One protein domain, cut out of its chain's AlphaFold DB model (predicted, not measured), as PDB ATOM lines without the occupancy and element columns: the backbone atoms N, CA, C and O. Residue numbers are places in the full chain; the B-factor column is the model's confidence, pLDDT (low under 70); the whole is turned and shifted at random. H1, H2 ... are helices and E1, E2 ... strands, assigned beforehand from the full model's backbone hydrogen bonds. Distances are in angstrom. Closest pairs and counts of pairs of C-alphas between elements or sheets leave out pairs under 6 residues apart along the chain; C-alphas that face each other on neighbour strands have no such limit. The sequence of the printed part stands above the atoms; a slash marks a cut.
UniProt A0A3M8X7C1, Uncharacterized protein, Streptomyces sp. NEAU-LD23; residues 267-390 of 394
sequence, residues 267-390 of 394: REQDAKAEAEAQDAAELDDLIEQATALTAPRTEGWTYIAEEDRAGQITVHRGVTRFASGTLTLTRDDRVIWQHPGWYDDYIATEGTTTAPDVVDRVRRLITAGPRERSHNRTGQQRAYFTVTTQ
ATOM      1  N   ARG A 267     188.224 137.027 118.968       86.88
ATOM      2  CA  ARG A 267     187.934 135.709 119.554       86.88
ATOM      3  C   ARG A 267     187.709 135.809 121.057       86.88
ATOM      4  O   ARG A 267     186.807 135.156 121.566       86.88
ATOM      5  N   GLU A 268     188.483 136.635 121.757       87.19
ATOM      6  CA  GLU A 268     188.285 136.876 123.190       87.19
ATOM      7  C   GLU A 268     186.947 137.568 123.468       87.19
ATOM      8  O   GLU A 268     186.211 137.164 124.370       87.19
ATOM      9  N   GLN A 269     186.586 138.573 122.664       86.38
ATOM     10  CA  GLN A 269     185.283 139.235 122.757       86.38
ATOM     11  C   GLN A 269     184.125 138.280 122.458       86.38
ATOM     12  O   GLN A 269     183.117 138.324 123.160       86.38
ATOM     13  N   ASP A 270     184.262 137.411 121.454       86.19
ATOM     14  CA  ASP A 270     183.251 136.401 121.140       86.19
ATOM     15  C   ASP A 270     183.111 135.374 122.258       86.19
ATOM     16  O   ASP A 270     181.993 135.102 122.681       86.19
ATOM     17  N   ALA A 271     184.223 134.853 122.780       87.44
ATOM     18  CA  ALA A 271     184.204 133.911 123.894       87.44
ATOM     19  C   ALA A 271     183.563 134.535 125.140       87.44
ATOM     20  O   ALA A 271     182.773 133.890 125.830       87.44
ATOM     21  N   LYS A 272     183.848 135.816 125.404       88.81
ATOM     22  CA  LYS A 272     183.205 136.568 126.481       88.81
ATOM     23  C   LYS A 272     181.705 136.738 126.232       88.81
ATOM     24  O   LYS A 272     180.919 136.474 127.135       88.81
ATOM     25  N   ALA A 273     181.302 137.153 125.032       86.81
ATOM     26  CA  ALA A 273     179.894 137.341 124.687       86.81
ATOM     27  C   ALA A 273     179.109 136.019 124.723       86.81
ATOM     28  O   ALA A 273     177.965 135.997 125.170       86.81
ATOM     29  N   GLU A 274     179.720 134.915 124.294       88.44
ATOM     30  CA  GLU A 274     179.137 133.577 124.371       88.44
ATOM     31  C   GLU A 274     178.980 133.124 125.825       88.44
ATOM     32  O   GLU A 274     177.899 132.676 126.204       88.44
ATOM     33  N   ALA A 275     180.001 133.317 126.665       88.56
ATOM     34  CA  ALA A 275     179.907 133.031 128.095       88.56
ATOM     35  C   ALA A 275     178.815 133.875 128.778       88.56
ATOM     36  O   ALA A 275     178.042 133.357 129.582       88.56
ATOM     37  N   GLU A 276     178.699 135.162 128.432       90.25
ATOM     38  CA  GLU A 276     177.633 136.041 128.927       90.25
ATOM     39  C   GLU A 276     176.244 135.598 128.447       90.25
ATOM     40  O   GLU A 276     175.287 135.643 129.222       90.25
ATOM     41  N   ALA A 277     176.115 135.143 127.197       87.69
ATOM     42  CA  ALA A 277     174.856 134.651 126.643       87.69
ATOM     43  C   ALA A 277     174.426 133.314 127.266       87.69
ATOM     44  O   ALA A 277     173.244 133.139 127.562       87.69
ATOM     45  N   GLN A 278     175.369 132.395 127.493       90.50
ATOM     46  CA  GLN A 278     175.122 131.124 128.178       90.50
ATOM     47  C   GLN A 278     174.696 131.356 129.632       90.50
ATOM     48  O   GLN A 278     173.709 130.781 130.078       90.50
ATOM     49  N   ASP A 279     175.380 132.254 130.344       91.81
ATOM     50  CA  ASP A 279     175.009 132.668 131.700       91.81
ATOM     51  C   ASP A 279     173.613 133.318 131.736       91.81
ATOM     52  O   ASP A 279     172.790 132.981 132.585       91.81
ATOM     53  N   ALA A 280     173.290 134.188 130.771       90.69
ATOM     54  CA  ALA A 280     171.961 134.788 130.649       90.69
ATOM     55  C   ALA A 280     170.856 133.750 130.380       90.69
ATOM     56  O   ALA A 280     169.776 133.843 130.964       90.69
ATOM     57  N   ALA A 281     171.117 132.769 129.511       90.81
ATOM     58  CA  ALA A 281     170.187 131.677 129.225       90.81
ATOM     59  C   ALA A 281     169.994 130.771 130.448       90.81
ATOM     60  O   ALA A 281     168.878 130.336 130.728       90.81
ATOM     61  N   GLU A 282     171.061 130.522 131.210       92.75
ATOM     62  CA  GLU A 282     170.977 129.731 132.430       92.75
ATOM     63  C   GLU A 282     170.161 130.435 133.526       92.75
ATOM     64  O   GLU A 282     169.359 129.791 134.206       92.75
ATOM     65  N   LEU A 283     170.331 131.753 133.675       92.38
ATOM     66  CA  LEU A 283     169.511 132.571 134.570       92.38
ATOM     67  C   LEU A 283     168.031 132.531 134.161       92.38
ATOM     68  O   LEU A 283     167.180 132.355 135.030       92.38
ATOM     69  N   ASP A 284     167.712 132.659 132.869       89.69
ATOM     70  CA  ASP A 284     166.318 132.621 132.404       89.69
ATOM     71  C   ASP A 284     165.662 131.258 132.663       89.69
ATOM     72  O   ASP A 284     164.574 131.210 133.239       89.69
ATOM     73  N   ASP A 285     166.352 130.160 132.335       90.50
ATOM     74  CA  ASP A 285     165.872 128.797 132.596       90.50
ATOM     75  C   ASP A 285     165.640 128.552 134.098       90.50
ATOM     76  O   ASP A 285     164.607 128.010 134.492       90.50
ATOM     77  N   LEU A 286     166.544 129.016 134.966       90.56
ATOM     78  CA  LEU A 286     166.356 128.924 136.415       90.56
ATOM     79  C   LEU A 286     165.118 129.707 136.890       90.56
ATOM     80  O   LEU A 286     164.343 129.198 137.702       90.56
ATOM     81  N   ILE A 287     164.920 130.934 136.401       87.69
ATOM     82  CA  ILE A 287     163.752 131.757 136.748       87.69
ATOM     83  C   ILE A 287     162.452 131.110 136.258       87.69
ATOM     84  O   ILE A 287     161.440 131.140 136.962       87.69
ATOM     85  N   GLU A 288     162.453 130.503 135.073       85.81
ATOM     86  CA  GLU A 288     161.305 129.747 134.568       85.81
ATOM     87  C   GLU A 288     160.973 128.543 135.434       85.81
ATOM     88  O   GLU A 288     159.809 128.357 135.793       85.81
ATOM     89  N   GLN A 289     161.984 127.762 135.815       85.62
ATOM     90  CA  GLN A 289     161.805 126.632 136.722       85.62
ATOM     91  C   GLN A 289     161.241 127.102 138.067       85.62
ATOM     92  O   GLN A 289     160.259 126.542 138.547       85.62
ATOM     93  N   ALA A 290     161.784 128.181 138.640       82.19
ATOM     94  CA  ALA A 290     161.272 128.769 139.878       82.19
ATOM     95  C   ALA A 290     159.809 129.242 139.749       82.19
ATOM     96  O   ALA A 290     159.005 129.003 140.648       82.19
ATOM     97  N   THR A 291     159.445 129.834 138.606       78.19
ATOM     98  CA  THR A 291     158.067 130.258 138.296       78.19
ATOM     99  C   THR A 291     157.116 129.067 138.108       78.19
ATOM    100  O   THR A 291     155.941 129.141 138.461       78.19
ATOM    101  N   ALA A 292     157.589 127.943 137.570       77.50
ATOM    102  CA  ALA A 292     156.779 126.734 137.429       77.50
ATOM    103  C   ALA A 292     156.580 126.000 138.769       77.50
ATOM    104  O   ALA A 292     155.539 125.380 138.990       77.50
ATOM    105  N   LEU A 293     157.559 126.082 139.676       68.50
ATOM    106  CA  LEU A 293     157.506 125.470 141.009       68.50
ATOM    107  C   LEU A 293     156.541 126.192 141.967       68.50
ATOM    108  O   LEU A 293     156.112 125.603 142.962       68.50
ATOM    109  N   THR A 294     156.143 127.431 141.661       62.75
ATOM    110  CA  THR A 294     155.061 128.147 142.354       62.75
ATOM    111  C   THR A 294     153.673 127.600 141.991       62.75
ATOM    112  O   THR A 294     152.896 128.243 141.290       62.75
ATOM    113  N   ALA A 295     153.313 126.415 142.494       50.72
ATOM    114  CA  ALA A 295     151.900 126.028 142.624       50.72
ATOM    115  C   ALA A 295     151.196 127.012 143.589       50.72
ATOM    116  O   ALA A 295     151.838 127.458 144.543       50.72
ATOM    117  N   PRO A 296     149.920 127.390 143.372       52.75
ATOM    118  CA  PRO A 296     149.371 128.655 143.855       52.75
ATOM    119  C   PRO A 296     149.297 128.672 145.383       52.75
ATOM    120  O   PRO A 296     148.381 128.125 145.992       52.75
ATOM    121  N   ARG A 297     150.283 129.311 146.011       50.78
ATOM    122  CA  ARG A 297     150.214 129.757 147.399       50.78
ATOM    123  C   ARG A 297     150.026 131.261 147.376       50.78
ATOM    124  O   ARG A 297     150.968 132.043 147.396       50.78
ATOM    125  N   THR A 298     148.765 131.648 147.273       51.00
ATOM    126  CA  THR A 298     148.296 132.945 147.741       51.00
ATOM    127  C   THR A 298     148.499 133.004 149.248       51.00
ATOM    128  O   THR A 298     147.878 132.211 149.948       51.00
ATOM    129  N   GLU A 299     149.383 133.891 149.712       52.12
ATOM    130  CA  GLU A 299     149.226 134.772 150.886       52.12
ATOM    131  C   GLU A 299     150.591 135.303 151.354       52.12
ATOM    132  O   GLU A 299     151.438 134.531 151.783       52.12
ATOM    133  N   GLY A 300     150.753 136.634 151.322       59.59
ATOM    134  CA  GLY A 300     151.829 137.381 151.985       59.59
ATOM    135  C   GLY A 300     153.228 137.213 151.384       59.59
ATOM    136  O   GLY A 300     153.756 136.116 151.279       59.59
ATOM    137  N   TRP A 301     153.885 138.322 151.041       74.38
ATOM    138  CA  TRP A 301     155.339 138.297 150.869       74.38
ATOM    139  C   TRP A 301     156.000 137.996 152.212       74.38
ATOM    140  O   TRP A 301     155.840 138.763 153.169       74.38
ATOM    141  N   THR A 302     156.783 136.923 152.280       74.31
ATOM    142  CA  THR A 302     157.675 136.692 153.409       74.31
ATOM    143  C   THR A 302     158.782 137.738 153.350       74.31
ATOM    144  O   THR A 302     159.580 137.787 152.411       74.31
ATOM    145  N   TYR A 303     158.849 138.608 154.356       81.81
ATOM    146  CA  TYR A 303     159.996 139.496 154.497       81.81
ATOM    147  C   TYR A 303     161.232 138.665 154.857       81.81
ATOM    148  O   TYR A 303     161.260 138.005 155.895       81.81
ATOM    149  N   ILE A 304     162.253 138.709 154.003       85.50
ATOM    150  CA  ILE A 304     163.558 138.092 154.254       85.50
ATOM    151  C   ILE A 304     164.490 139.208 154.714       85.50
ATOM    152  O   ILE A 304     164.789 140.104 153.918       85.50
ATOM    153  N   ALA A 305     164.929 139.188 155.972       85.94
ATOM    154  CA  ALA A 305     165.859 140.188 156.490       85.94
ATOM    155  C   ALA A 305     167.176 140.156 155.699       85.94
ATOM    156  O   ALA A 305     167.543 139.110 155.165       85.94
ATOM    157  N   GLU A 306     167.861 141.294 155.546       84.94
ATOM    158  CA  GLU A 306     169.063 141.342 154.705       84.94
ATOM    159  C   GLU A 306     170.136 140.379 155.224       84.94
ATOM    160  O   GLU A 306     170.716 139.644 154.434       84.94
ATOM    161  N   GLU A 307     170.328 140.306 156.541       87.62
ATOM    162  CA  GLU A 307     171.230 139.395 157.252       87.62
ATOM    163  C   GLU A 307     170.988 137.903 156.976       87.62
ATOM    164  O   GLU A 307     171.922 137.111 157.106       87.62
ATOM    165  N   ASP A 308     169.781 137.529 156.550       90.12
ATOM    166  CA  ASP A 308     169.412 136.152 156.223       90.12
ATOM    167  C   ASP A 308     169.610 135.827 154.735       90.12
ATOM    168  O   ASP A 308     169.484 134.667 154.337       90.12
ATOM    169  N   ARG A 309     169.935 136.818 153.892       90.94
ATOM    170  CA  ARG A 309     170.149 136.640 152.446       90.94
ATOM    171  C   ARG A 309     171.603 136.281 152.162       90.94
ATOM    172  O   ARG A 309     172.518 136.999 152.544       90.94
ATOM    173  N   ALA A 310     171.821 135.203 151.419       91.12
ATOM    174  CA  ALA A 310     173.121 134.889 150.829       91.12
ATOM    175  C   ALA A 310     173.339 135.643 149.498       91.12
ATOM    176  O   ALA A 310     174.457 136.043 149.178       91.12
ATOM    177  N   GLY A 311     172.268 135.884 148.736       93.00
ATOM    178  CA  GLY A 311     172.288 136.693 147.516       93.00
ATOM    179  C   GLY A 311     170.946 136.680 146.788       93.00
ATOM    180  O   GLY A 311     170.010 135.988 147.207       93.00
ATOM    181  N   GLN A 312     170.836 137.469 145.718       93.88
ATOM    182  CA  GLN A 312     169.584 137.646 144.979       93.88
ATOM    183  C   GLN A 312     169.803 137.682 143.466       93.88
ATOM    184  O   GLN A 312     170.822 138.157 142.972       93.88
ATOM    185  N   ILE A 313     168.800 137.211 142.729       93.75
ATOM    186  CA  ILE A 313     168.698 137.316 141.276       93.75
ATOM    187  C   ILE A 313     167.367 137.999 140.979       93.75
ATOM    188  O   ILE A 313     166.305 137.447 141.253       93.75
ATOM    189  N   THR A 314     167.411 139.209 140.437       91.69
ATOM    190  CA  THR A 314     166.212 139.951 140.027       91.69
ATOM    191  C   THR A 314     166.062 139.872 138.519       91.69
ATOM    192  O   THR A 314     167.043 140.068 137.807       91.69
ATOM    193  N   VAL A 315     164.852 139.602 138.033       89.94
ATOM    194  CA  VAL A 315     164.533 139.619 136.601       89.94
ATOM    195  C   VAL A 315     163.599 140.780 136.279       89.94
ATOM    196  O   VAL A 315     162.688 141.098 137.039       89.94
ATOM    197  N   HIS A 316     163.787 141.392 135.119       86.44
ATOM    198  CA  HIS A 316     162.902 142.397 134.541       86.44
ATOM    199  C   HIS A 316     162.511 141.925 133.140       86.44
ATOM    200  O   HIS A 316     163.380 141.757 132.283       86.44
ATOM    201  N   ARG A 317     161.221 141.682 132.900       78.38
ATOM    202  CA  ARG A 317     160.691 141.219 131.611       78.38
ATOM    203  C   ARG A 317     159.822 142.299 130.969       78.38
ATOM    204  O   ARG A 317     159.031 142.966 131.633       78.38
ATOM    205  N   GLY A 318     159.937 142.432 129.648       66.94
ATOM    206  CA  GLY A 318     159.121 143.349 128.848       66.94
ATOM    207  C   GLY A 318     159.727 144.746 128.683       66.94
ATOM    208  O   GLY A 318     160.920 144.962 128.874       66.94
ATOM    209  N   VAL A 319     158.897 145.701 128.252       57.28
ATOM    210  CA  VAL A 319     159.337 147.066 127.886       57.28
ATOM    211  C   VAL A 319     159.534 147.973 129.107       57.28
ATOM    212  O   VAL A 319     160.186 149.012 129.025       57.28
ATOM    213  N   THR A 320     158.960 147.594 130.247       54.53
ATOM    214  CA  THR A 320     159.019 148.347 131.499       54.53
ATOM    215  C   THR A 320     160.093 147.783 132.422       54.53
ATOM    216  O   THR A 320     160.167 146.576 132.606       54.53
ATOM    217  N   ARG A 321     160.878 148.644 133.081       53.44
ATOM    218  CA  ARG A 321     161.915 148.240 134.055       53.44
ATOM    219  C   ARG A 321     161.365 147.717 135.394       53.44
ATOM    220  O   ARG A 321     162.122 147.611 136.356       53.44
ATOM    221  N   PHE A 322     160.072 147.418 135.509       63.44
ATOM    222  CA  PHE A 322     159.541 146.837 136.743       63.44
ATOM    223  C   PHE A 322     160.118 145.433 136.936       63.44
ATOM    224  O   PHE A 322     160.260 144.683 135.972       63.44
ATOM    225  N   ALA A 323     160.515 145.109 138.168       64.62
ATOM    226  CA  ALA A 323     160.996 143.774 138.491       64.62
ATOM    227  C   ALA A 323     159.854 142.780 138.252       64.62
ATOM    228  O   ALA A 323     158.798 142.884 138.866       64.62
ATOM    229  N   SER A 324     160.072 141.824 137.360       77.75
ATOM    230  CA  SER A 324     159.176 140.700 137.078       77.75
ATOM    231  C   SER A 324     159.486 139.513 137.989       77.75
ATOM    232  O   SER A 324     159.262 138.371 137.616       77.75
ATOM    233  N   GLY A 325     160.061 139.786 139.158       87.94
ATOM    234  CA  GLY A 325     160.320 138.829 140.221       87.94
ATOM    235  C   GLY A 325     161.771 138.793 140.696       87.94
ATOM    236  O   GLY A 325     162.702 139.238 140.017       87.94
ATOM    237  N   THR A 326     161.949 138.268 141.902       91.00
ATOM    238  CA  THR A 326     163.229 138.163 142.595       91.00
ATOM    239  C   THR A 326     163.366 136.775 143.202       91.00
ATOM    240  O   THR A 326     162.513 136.330 143.966       91.00
ATOM    241  N   LEU A 327     164.468 136.104 142.883       92.12
ATOM    242  CA  LEU A 327     164.881 134.849 143.488       92.12
ATOM    243  C   LEU A 327     165.915 135.152 144.570       92.12
ATOM    244  O   LEU A 327     166.943 135.763 144.289       92.12
ATOM    245  N   THR A 328     165.648 134.746 145.804       92.88
ATOM    246  CA  THR A 328     166.529 134.970 146.953       92.88
ATOM    247  C   THR A 328     167.023 133.633 147.481       92.88
ATOM    248  O   THR A 328     166.216 132.756 147.784       92.88
ATOM    249  N   LEU A 329     168.341 133.492 147.615       94.06
ATOM    250  CA  LEU A 329     168.951 132.408 148.381       94.06
ATOM    251  C   LEU A 329     169.142 132.884 149.817       94.06
ATOM    252  O   LEU A 329     169.769 133.924 150.044       94.06
ATOM    253  N   THR A 330     168.625 132.136 150.778       93.00
ATOM    254  CA  THR A 330     168.820 132.407 152.203       93.00
ATOM    255  C   THR A 330     170.030 131.646 152.751       93.00
ATOM    256  O   THR A 330     170.482 130.658 152.174       93.00
ATOM    257  N   ARG A 331     170.575 132.102 153.883       90.81
ATOM    258  CA  ARG A 331     171.720 131.466 154.562       90.81
ATOM    259  C   ARG A 331     171.395 130.104 155.183       90.81
ATOM    260  O   ARG A 331     172.310 129.352 155.492       90.81
ATOM    261  N   ASP A 332     170.113 129.799 155.367       91.06
ATOM    262  CA  ASP A 332     169.612 128.489 155.792       91.06
ATOM    263  C   ASP A 332     169.225 127.585 154.604       91.06
ATOM    264  O   ASP A 332     168.439 126.653 154.765       91.06
ATOM    265  N   ASP A 333     169.786 127.855 153.420       90.31
ATOM    266  CA  ASP A 333     169.679 127.027 152.213       90.31
ATOM    267  C   ASP A 333     168.251 126.849 151.673       90.31
ATOM    268  O   ASP A 333     167.894 125.815 151.101       90.31
ATOM    269  N   ARG A 334     167.428 127.895 151.796       90.31
ATOM    270  CA  ARG A 334     166.138 127.996 151.106       90.31
ATOM    271  C   ARG A 334     166.264 128.913 149.896       90.31
ATOM    272  O   ARG A 334     166.942 129.938 149.925       90.31
ATOM    273  N   VAL A 335     165.560 128.561 148.827       90.38
ATOM    274  CA  VAL A 335     165.379 129.421 147.657       90.38
ATOM    275  C   VAL A 335     163.946 129.924 147.658       90.38
ATOM    276  O   VAL A 335     163.006 129.127 147.658       90.38
ATOM    277  N   ILE A 336     163.789 131.244 147.665       90.00
ATOM    278  CA  ILE A 336     162.494 131.922 147.724       90.00
ATOM    279  C   ILE A 336     162.329 132.767 146.460       90.00
ATOM    280  O   ILE A 336     163.100 133.693 146.218       90.00
ATOM    281  N   TRP A 337     161.329 132.442 145.648       89.69
ATOM    282  CA  TRP A 337     160.908 133.212 144.481       89.69
ATOM    283  C   TRP A 337     159.753 134.133 144.859       89.69
ATOM    284  O   TRP A 337     158.736 133.653 145.353       89.69
ATOM    285  N   GLN A 338     159.887 135.433 144.611       86.94
ATOM    286  CA  GLN A 338     158.853 136.436 144.871       86.94
ATOM    287  C   GLN A 338     158.523 137.181 143.579       86.94
ATOM    288  O   GLN A 338     159.405 137.779 142.971       86.94
ATOM    289  N   HIS A 339     157.255 137.186 143.173       82.56
ATOM    290  CA  HIS A 339     156.758 137.922 142.009       82.56
ATOM    291  C   HIS A 339     155.703 138.950 142.465       82.56
ATOM    292  O   HIS A 339     154.840 138.604 143.278       82.56
ATOM    293  N   PRO A 340     155.729 140.208 141.976       75.56
ATOM    294  CA  PRO A 340     154.790 141.258 142.402       75.56
ATOM    295  C   PRO A 340     153.360 141.103 141.865       75.56
ATOM    296  O   PRO A 340     152.493 141.894 142.218       75.56
ATOM    297  N   GLY A 341     153.118 140.086 141.038       68.88
ATOM    298  CA  GLY A 341     151.828 139.778 140.418       68.88
ATOM    299  C   GLY A 341     151.810 140.053 138.920       68.88
ATOM    300  O   GLY A 341     152.664 140.776 138.399       68.88
ATOM    301  N   TRP A 342     150.884 139.408 138.214       65.25
ATOM    302  CA  TRP A 342     150.724 139.581 136.772       65.25
ATOM    303  C   TRP A 342     149.833 140.796 136.477       65.25
ATOM    304  O   TRP A 342     149.144 141.308 137.359       65.25
ATOM    305  N   TYR A 343     149.873 141.308 135.242       57.06
ATOM    306  CA  TYR A 343     149.116 142.509 134.843       57.06
ATOM    307  C   TYR A 343     147.593 142.363 135.002       57.06
ATOM    308  O   TYR A 343     146.886 143.366 135.064       57.06
ATOM    309  N   ASP A 344     147.094 141.133 135.008       53.44
ATOM    310  CA  ASP A 344     145.685 140.761 135.009       53.44
ATOM    311  C   ASP A 344     145.100 140.519 136.407       53.44
ATOM    312  O   ASP A 344     143.893 140.695 136.575       53.44
ATOM    313  N   ASP A 345     145.917 140.201 137.417       58.72
ATOM    314  CA  ASP A 345     145.429 139.946 138.780       58.72
ATOM    315  C   ASP A 345     146.131 140.750 139.892       58.72
ATOM    316  O   ASP A 345     145.543 140.930 140.960       58.72
ATOM    317  N   TYR A 346     147.333 141.300 139.652       65.19
ATOM    318  CA  TYR A 346     148.175 141.983 140.650       65.19
ATOM    319  C   TYR A 346     148.374 141.181 141.950       65.19
ATOM    320  O   TYR A 346     148.669 141.753 143.006       65.19
ATOM    321  N   ILE A 347     148.208 139.857 141.904       68.94
ATOM    322  CA  ILE A 347     148.348 139.014 143.087       68.94
ATOM    323  C   ILE A 347     149.826 138.694 143.252       68.94
ATOM    324  O   ILE A 347     150.417 137.961 142.464       68.94
ATOM    325  N   ALA A 348     150.428 139.237 144.305       72.81
ATOM    326  CA  ALA A 348     151.767 138.858 144.718       72.81
ATOM    327  C   ALA A 348     151.842 137.337 144.955       72.81
ATOM    328  O   ALA A 348     151.055 136.786 145.727       72.81
ATOM    329  N   THR A 349     152.804 136.669 144.316       77.25
ATOM    330  CA  THR A 349     153.016 135.223 144.460       77.25
ATOM    331  C   THR A 349     154.394 134.935 145.025       77.25
ATOM    332  O   THR A 349     155.382 135.548 144.612       77.25
ATOM    333  N   GLU A 350     154.465 133.961 145.927       84.06
ATOM    334  CA  GLU A 350     155.710 133.480 146.515       84.06
ATOM    335  C   GLU A 350     155.817 131.956 146.394       84.06
ATOM    336  O   GLU A 350     154.839 131.228 146.575       84.06
ATOM    337  N   GLY A 351     157.022 131.467 146.108       82.31
ATOM    338  CA  GLY A 351     157.363 130.048 146.147       82.31
ATOM    339  C   GLY A 351     158.629 129.821 146.937       82.31
ATOM    340  O   GLY A 351     159.600 130.549 146.768       82.31
ATOM    341  N   THR A 352     158.631 128.786 147.767       87.06
ATOM    342  CA  THR A 352     159.810 128.386 148.536       87.06
ATOM    343  C   THR A 352     160.166 126.947 148.201       87.06
ATOM    344  O   THR A 352     159.296 126.075 148.199       87.06
ATOM    345  N   THR A 353     161.449 126.692 147.957       86.62
ATOM    346  CA  THR A 353     161.990 125.349 147.745       86.62
ATOM    347  C   THR A 353     163.281 125.144 148.530       86.62
ATOM    348  O   THR A 353     164.068 126.068 148.732       86.62
ATOM    349  N   THR A 354     163.486 123.909 148.974       88.38
ATOM    350  CA  THR A 354     164.723 123.405 149.592       88.38
ATOM    351  C   THR A 354     165.301 122.246 148.782       88.38
ATOM    352  O   THR A 354     166.055 121.431 149.310       88.38
ATOM    353  N   ALA A 355     164.876 122.099 147.521       87.44
ATOM    354  CA  ALA A 355     165.375 121.060 146.633       87.44
ATOM    355  C   ALA A 355     166.891 121.267 146.413       87.44
ATOM    356  O   ALA A 355     167.272 122.350 145.954       87.44
ATOM    357  N   PRO A 356     167.757 120.293 146.766       88.94
ATOM    358  CA  PRO A 356     169.209 120.497 146.776       88.94
ATOM    359  C   PRO A 356     169.785 120.935 145.427       88.94
ATOM    360  O   PRO A 356     170.649 121.798 145.376       88.94
ATOM    361  N   ASP A 357     169.259 120.396 144.330       89.44
ATOM    362  CA  ASP A 357     169.650 120.731 142.961       89.44
ATOM    363  C   ASP A 357     169.365 122.199 142.606       89.44
ATOM    364  O   ASP A 357     170.221 122.878 142.036       89.44
ATOM    365  N   VAL A 358     168.195 122.719 142.996       88.25
ATOM    366  CA  VAL A 358     167.834 124.129 142.783       88.25
ATOM    367  C   VAL A 358     168.679 125.035 143.676       88.25
ATOM    368  O   VAL A 358     169.220 126.031 143.198       88.25
ATOM    369  N   VAL A 359     168.834 124.683 144.954       91.25
ATOM    370  CA  VAL A 359     169.644 125.444 145.919       91.25
ATOM    371  C   VAL A 359     171.096 125.544 145.452       91.25
ATOM    372  O   VAL A 359     171.643 126.645 145.386       91.25
ATOM    373  N   ASP A 360     171.711 124.427 145.063       92.06
ATOM    374  CA  ASP A 360     173.097 124.388 144.592       92.06
ATOM    375  C   ASP A 360     173.276 125.178 143.291       92.06
ATOM    376  O   ASP A 360     174.264 125.905 143.135       92.06
ATOM    377  N   ARG A 361     172.302 125.105 142.375       92.94
ATOM    378  CA  ARG A 361     172.322 125.868 141.121       92.94
ATOM    379  C   ARG A 361     172.237 127.374 141.367       92.94
ATOM    380  O   ARG A 361     173.044 128.121 140.808       92.94
ATOM    381  N   VAL A 362     171.317 127.822 142.225       92.38
ATOM    382  CA  VAL A 362     171.187 129.235 142.620       92.38
ATOM    383  C   VAL A 362     172.449 129.710 143.336       92.38
ATOM    384  O   VAL A 362     172.978 130.771 143.003       92.38
ATOM    385  N   ARG A 363     172.976 128.909 144.271       94.12
ATOM    386  CA  ARG A 363     174.213 129.224 144.995       94.12
ATOM    387  C   ARG A 363     175.372 129.420 144.028       94.12
ATOM    388  O   ARG A 363     176.010 130.464 144.077       94.12
ATOM    389  N   ARG A 364     175.595 128.484 143.099       94.56
ATOM    390  CA  ARG A 364     176.642 128.592 142.068       94.56
ATOM    391  C   ARG A 364     176.507 129.882 141.253       94.56
ATOM    392  O   ARG A 364     177.503 130.574 141.050       94.56
ATOM    393  N   LEU A 365     175.293 130.222 140.813       93.25
ATOM    394  CA  LEU A 365     175.047 131.434 140.026       93.25
ATOM    395  C   LEU A 365     175.277 132.716 140.831       93.25
ATOM    396  O   LEU A 365     175.782 133.679 140.263       93.25
ATOM    397  N   ILE A 366     174.965 132.741 142.127       93.31
ATOM    398  CA  ILE A 366     175.252 133.882 143.010       93.31
ATOM    399  C   ILE A 366     176.759 133.985 143.301       93.31
ATOM    400  O   ILE A 366     177.325 135.069 143.205       93.31
ATOM    401  N   THR A 367     177.436 132.867 143.590       92.12
ATOM    402  CA  THR A 367     178.880 132.828 143.892       92.12
ATOM    403  C   THR A 367     179.753 133.256 142.711       92.12
ATOM    404  O   THR A 367     180.848 133.765 142.924       92.12
ATOM    405  N   ALA A 368     179.270 133.120 141.470       90.75
ATOM    406  CA  ALA A 368     179.940 133.672 140.286       90.75
ATOM    407  C   ALA A 368     180.058 135.212 140.304       90.75
ATOM    408  O   ALA A 368     180.780 135.786 139.490       90.75
ATOM    409  N   GLY A 369     179.375 135.873 141.240       90.75
ATOM    410  CA  GLY A 369     179.543 137.280 141.551       90.75
ATOM    411  C   GLY A 369     178.485 138.195 140.927       90.75
ATOM    412  O   GLY A 369     177.669 137.762 140.099       90.75
ATOM    413  N   PRO A 370     178.491 139.473 141.334       91.75
ATOM    414  CA  PRO A 370     177.544 140.481 140.874       91.75
ATOM    415  C   PRO A 370     177.682 140.748 139.377       91.75
ATOM    416  O   PRO A 370     178.787 140.941 138.865       91.75
ATOM    417  N   ARG A 371     176.555 140.765 138.658       93.38
ATOM    418  CA  ARG A 371     176.535 141.013 137.210       93.38
ATOM    419  C   ARG A 371     175.147 141.341 136.686       93.38
ATOM    420  O   ARG A 371     174.136 140.931 137.255       93.38
ATOM    421  N   GLU A 372     175.129 142.019 135.544       91.31
ATOM    422  CA  GLU A 372     173.928 142.245 134.747       91.31
ATOM    423  C   GLU A 372     173.975 141.422 133.460       91.31
ATOM    424  O   GLU A 372     175.027 141.302 132.821       91.31
ATOM    425  N   ARG A 373     172.835 140.846 133.074       90.31
ATOM    426  CA  ARG A 373     172.698 140.036 131.857       90.31
ATOM    427  C   ARG A 373     171.419 140.370 131.119       90.31
ATOM    428  O   ARG A 373     170.420 140.727 131.734       90.31
ATOM    429  N   SER A 374     171.434 140.216 129.800       87.56
ATOM    430  CA  SER A 374     170.235 140.335 128.972       87.56
ATOM    431  C   SER A 374     170.048 139.097 128.109       87.56
ATOM    432  O   SER A 374     170.996 138.678 127.447       87.56
ATOM    433  N   HIS A 375     168.831 138.563 128.060       84.81
ATOM    434  CA  HIS A 375     168.467 137.433 127.210       84.81
ATOM    435  C   HIS A 375     167.319 137.819 126.265       84.81
ATOM    436  O   HIS A 375     166.328 138.418 126.688       84.81
ATOM    437  N   ASN A 376     167.463 137.507 124.972       80.12
ATOM    438  CA  ASN A 376     166.404 137.663 123.971       80.12
ATOM    439  C   ASN A 376     165.765 136.291 123.748       80.12
ATOM    440  O   ASN A 376     166.366 135.441 123.097       80.12
ATOM    441  N   ARG A 377     164.561 136.081 124.278       63.78
ATOM    442  CA  ARG A 377     163.923 134.755 124.286       63.78
ATOM    443  C   ARG A 377     163.149 134.465 122.998       63.78
ATOM    444  O   ARG A 377     163.150 133.361 122.470       63.78
ATOM    445  N   THR A 378     162.510 135.498 122.468       53.22
ATOM    446  CA  THR A 378     161.893 135.578 121.140       53.22
ATOM    447  C   THR A 378     162.050 137.031 120.703       53.22
ATOM    448  O   THR A 378     162.143 137.896 121.573       53.22
ATOM    449  N   GLY A 379     162.108 137.346 119.405       53.41
ATOM    450  CA  GLY A 379     162.482 138.673 118.869       53.41
ATOM    451  C   GLY A 379     161.734 139.918 119.398       53.41
ATOM    452  O   GLY A 379     162.024 141.024 118.953       53.41
ATOM    453  N   GLN A 380     160.801 139.772 120.345       50.41
ATOM    454  CA  GLN A 380     160.054 140.843 121.001       50.41
ATOM    455  C   GLN A 380     160.159 140.873 122.541       50.41
ATOM    456  O   GLN A 380     159.796 141.886 123.137       50.41
ATOM    457  N   GLN A 381     160.666 139.827 123.211       63.16
ATOM    458  CA  GLN A 381     160.774 139.785 124.677       63.16
ATOM    459  C   GLN A 381     162.232 139.733 125.140       63.16
ATOM    460  O   GLN A 381     162.947 138.751 124.927       63.16
ATOM    461  N   ARG A 382     162.647 140.814 125.807       77.19
ATOM    462  CA  ARG A 382     163.926 140.930 126.508       77.19
ATOM    463  C   ARG A 382     163.725 140.684 127.995       77.19
ATOM    464  O   ARG A 382     162.847 141.298 128.603       77.19
ATOM    465  N   ALA A 383     164.549 139.807 128.550       83.38
ATOM    466  CA  ALA A 383     164.729 139.659 129.983       83.38
ATOM    467  C   ALA A 383     166.057 140.308 130.382       83.38
ATOM    468  O   ALA A 383     167.070 140.109 129.709       83.38
ATOM    469  N   TYR A 384     166.043 141.081 131.461       88.81
ATOM    470  CA  TYR A 384     167.235 141.638 132.091       88.81
ATOM    471  C   TYR A 384     167.374 141.042 133.482       88.81
ATOM    472  O   TYR A 384     166.405 141.027 134.237       88.81
ATOM    473  N   PHE A 385     168.565 140.569 133.814       90.56
ATOM    474  CA  PHE A 385     168.871 139.962 135.098       90.56
ATOM    475  C   PHE A 385     169.894 140.808 135.830       90.56
ATOM    476  O   PHE A 385     170.883 141.229 135.230       90.56
ATOM    477  N   THR A 386     169.685 140.983 137.127       92.12
ATOM    478  CA  THR A 386     170.661 141.570 138.040       92.12
ATOM    479  C   THR A 386     170.937 140.561 139.142       92.12
ATOM    480  O   THR A 386     170.031 140.197 139.894       92.12
ATOM    481  N   VAL A 387     172.183 140.104 139.224       92.69
ATOM    482  CA  VAL A 387     172.667 139.226 140.293       92.69
ATOM    483  C   VAL A 387     173.396 140.080 141.320       92.69
ATOM    484  O   VAL A 387     174.275 140.859 140.952       92.69
ATOM    485  N   THR A 388     173.049 139.930 142.594       91.69
ATOM    486  CA  THR A 388     173.702 140.612 143.716       91.69
ATOM    487  C   THR A 388     174.146 139.609 144.775       91.69
ATOM    488  O   THR A 388     173.441 138.646 145.091       91.69
ATOM    489  N   THR A 389     175.322 139.849 145.347       87.00
ATOM    490  CA  THR A 389     175.843 139.140 146.521       87.00
ATOM    491  C   THR A 389     175.752 140.062 147.735       87.00
ATOM    492  O   THR A 389     175.684 141.285 147.601       87.00
ATOM    493  N   GLN A 390     175.710 139.501 148.945       75.62
ATOM    494  CA  GLN A 390     175.596 140.325 150.152       75.62
ATOM    495  C   GLN A 390     176.908 141.044 150.539       75.62
ATOM    496  O   GLN A 390     176.878 141.958 151.356       75.62
TER     497      GLN A 390
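This is residues 267 to 390 of the 394 residues of an uncharacterized protein of Streptomyces sp. NEAU-LD23 (UniProt A0A3M8X7C1). What does one see first? A twisted sheet of six strands curls round one long helix, H1, like an open trough, and the shorter helix H2 packs on the same inner face, across the strands. Residues 267 to 275 of H1 stick out from this body. What are the counts and the size? The printed part has 124 residues with two named helices and six named strands, in the order H1 E1 E2 E3 E4 H2 E5 E6; the sheet runs E4 E3 E2 E1 E6 E5, antiparallel throughout, and the class is mixed, helices and strands. The whole is compact, with a radius of gyration of the C-alphas of 14.6 A and spans of 49 by 34 by 23 A.

Where are the strands? E1 is residues 309 to 317, 23.3 A long, E2 326 to 330, E3 335 to 339, E4 349 to 353, E5 371 to 378, 22.4 A, and E6 381 to 389, 26.5 A. C-alpha 389 is at (175.843, 139.140, 146.521). Where are the helices? H1 is residues 267 to 293, 38.6 A long, from C-alpha 267 at (187.934, 135.709, 119.554) to C-alpha 293 at (157.506, 125.470, 141.009). H2 is residues 356 to 367, 15.9 A long.

Which N and O atoms pair in the sheet? E1 to E4 form a meander, each strand the antiparallel neighbour of the one before: N 313 and O 327 are 2.8 A apart, N 328 and O 336 2.8 A, and N 337 and O 351 2.8 A, within hydrogen-bond range. E1 and E6 have N 314 and O 386 at 2.9 A, and the hairpin E5 and E6 has N 385 and O 373 at 2.8 A. The edge strands E4 and E5 are apart. How do the helices stand? H1 and H2 are on the same face of the sheet, in two layers, helices on one face of a sheet; the closest C-alphas of H1 and E5 are Ala 280 and Arg 373, 5.4 A apart. H2, at a height of 8.8 A over the sheet, runs across the strands, at 81 degrees to E2 on the local plane. H1 and H2 are close but not clearly touching, Leu 283 and Leu 365 having the closest C-alphas at 7.9 A, with a steep tilt of 40 degrees, opposite ways. Are the helix backbones well formed? In H1 and H2 every O i to N i+4 pair is within hydrogen-bond range.

How far does it reach? The two C-alphas farthest apart, those of Arg 267 and Glu 299, are 49.8 A apart. Is there a cut or a long link? The printed part has no cut, and the link H1 to E1, residues 294 to 308, is long. Where is confidence low? The mean pLDDT of the printed part is 81.8; residues 293 to 300, 318 to 323, 341 to 347 and 377 to 381 are under 70.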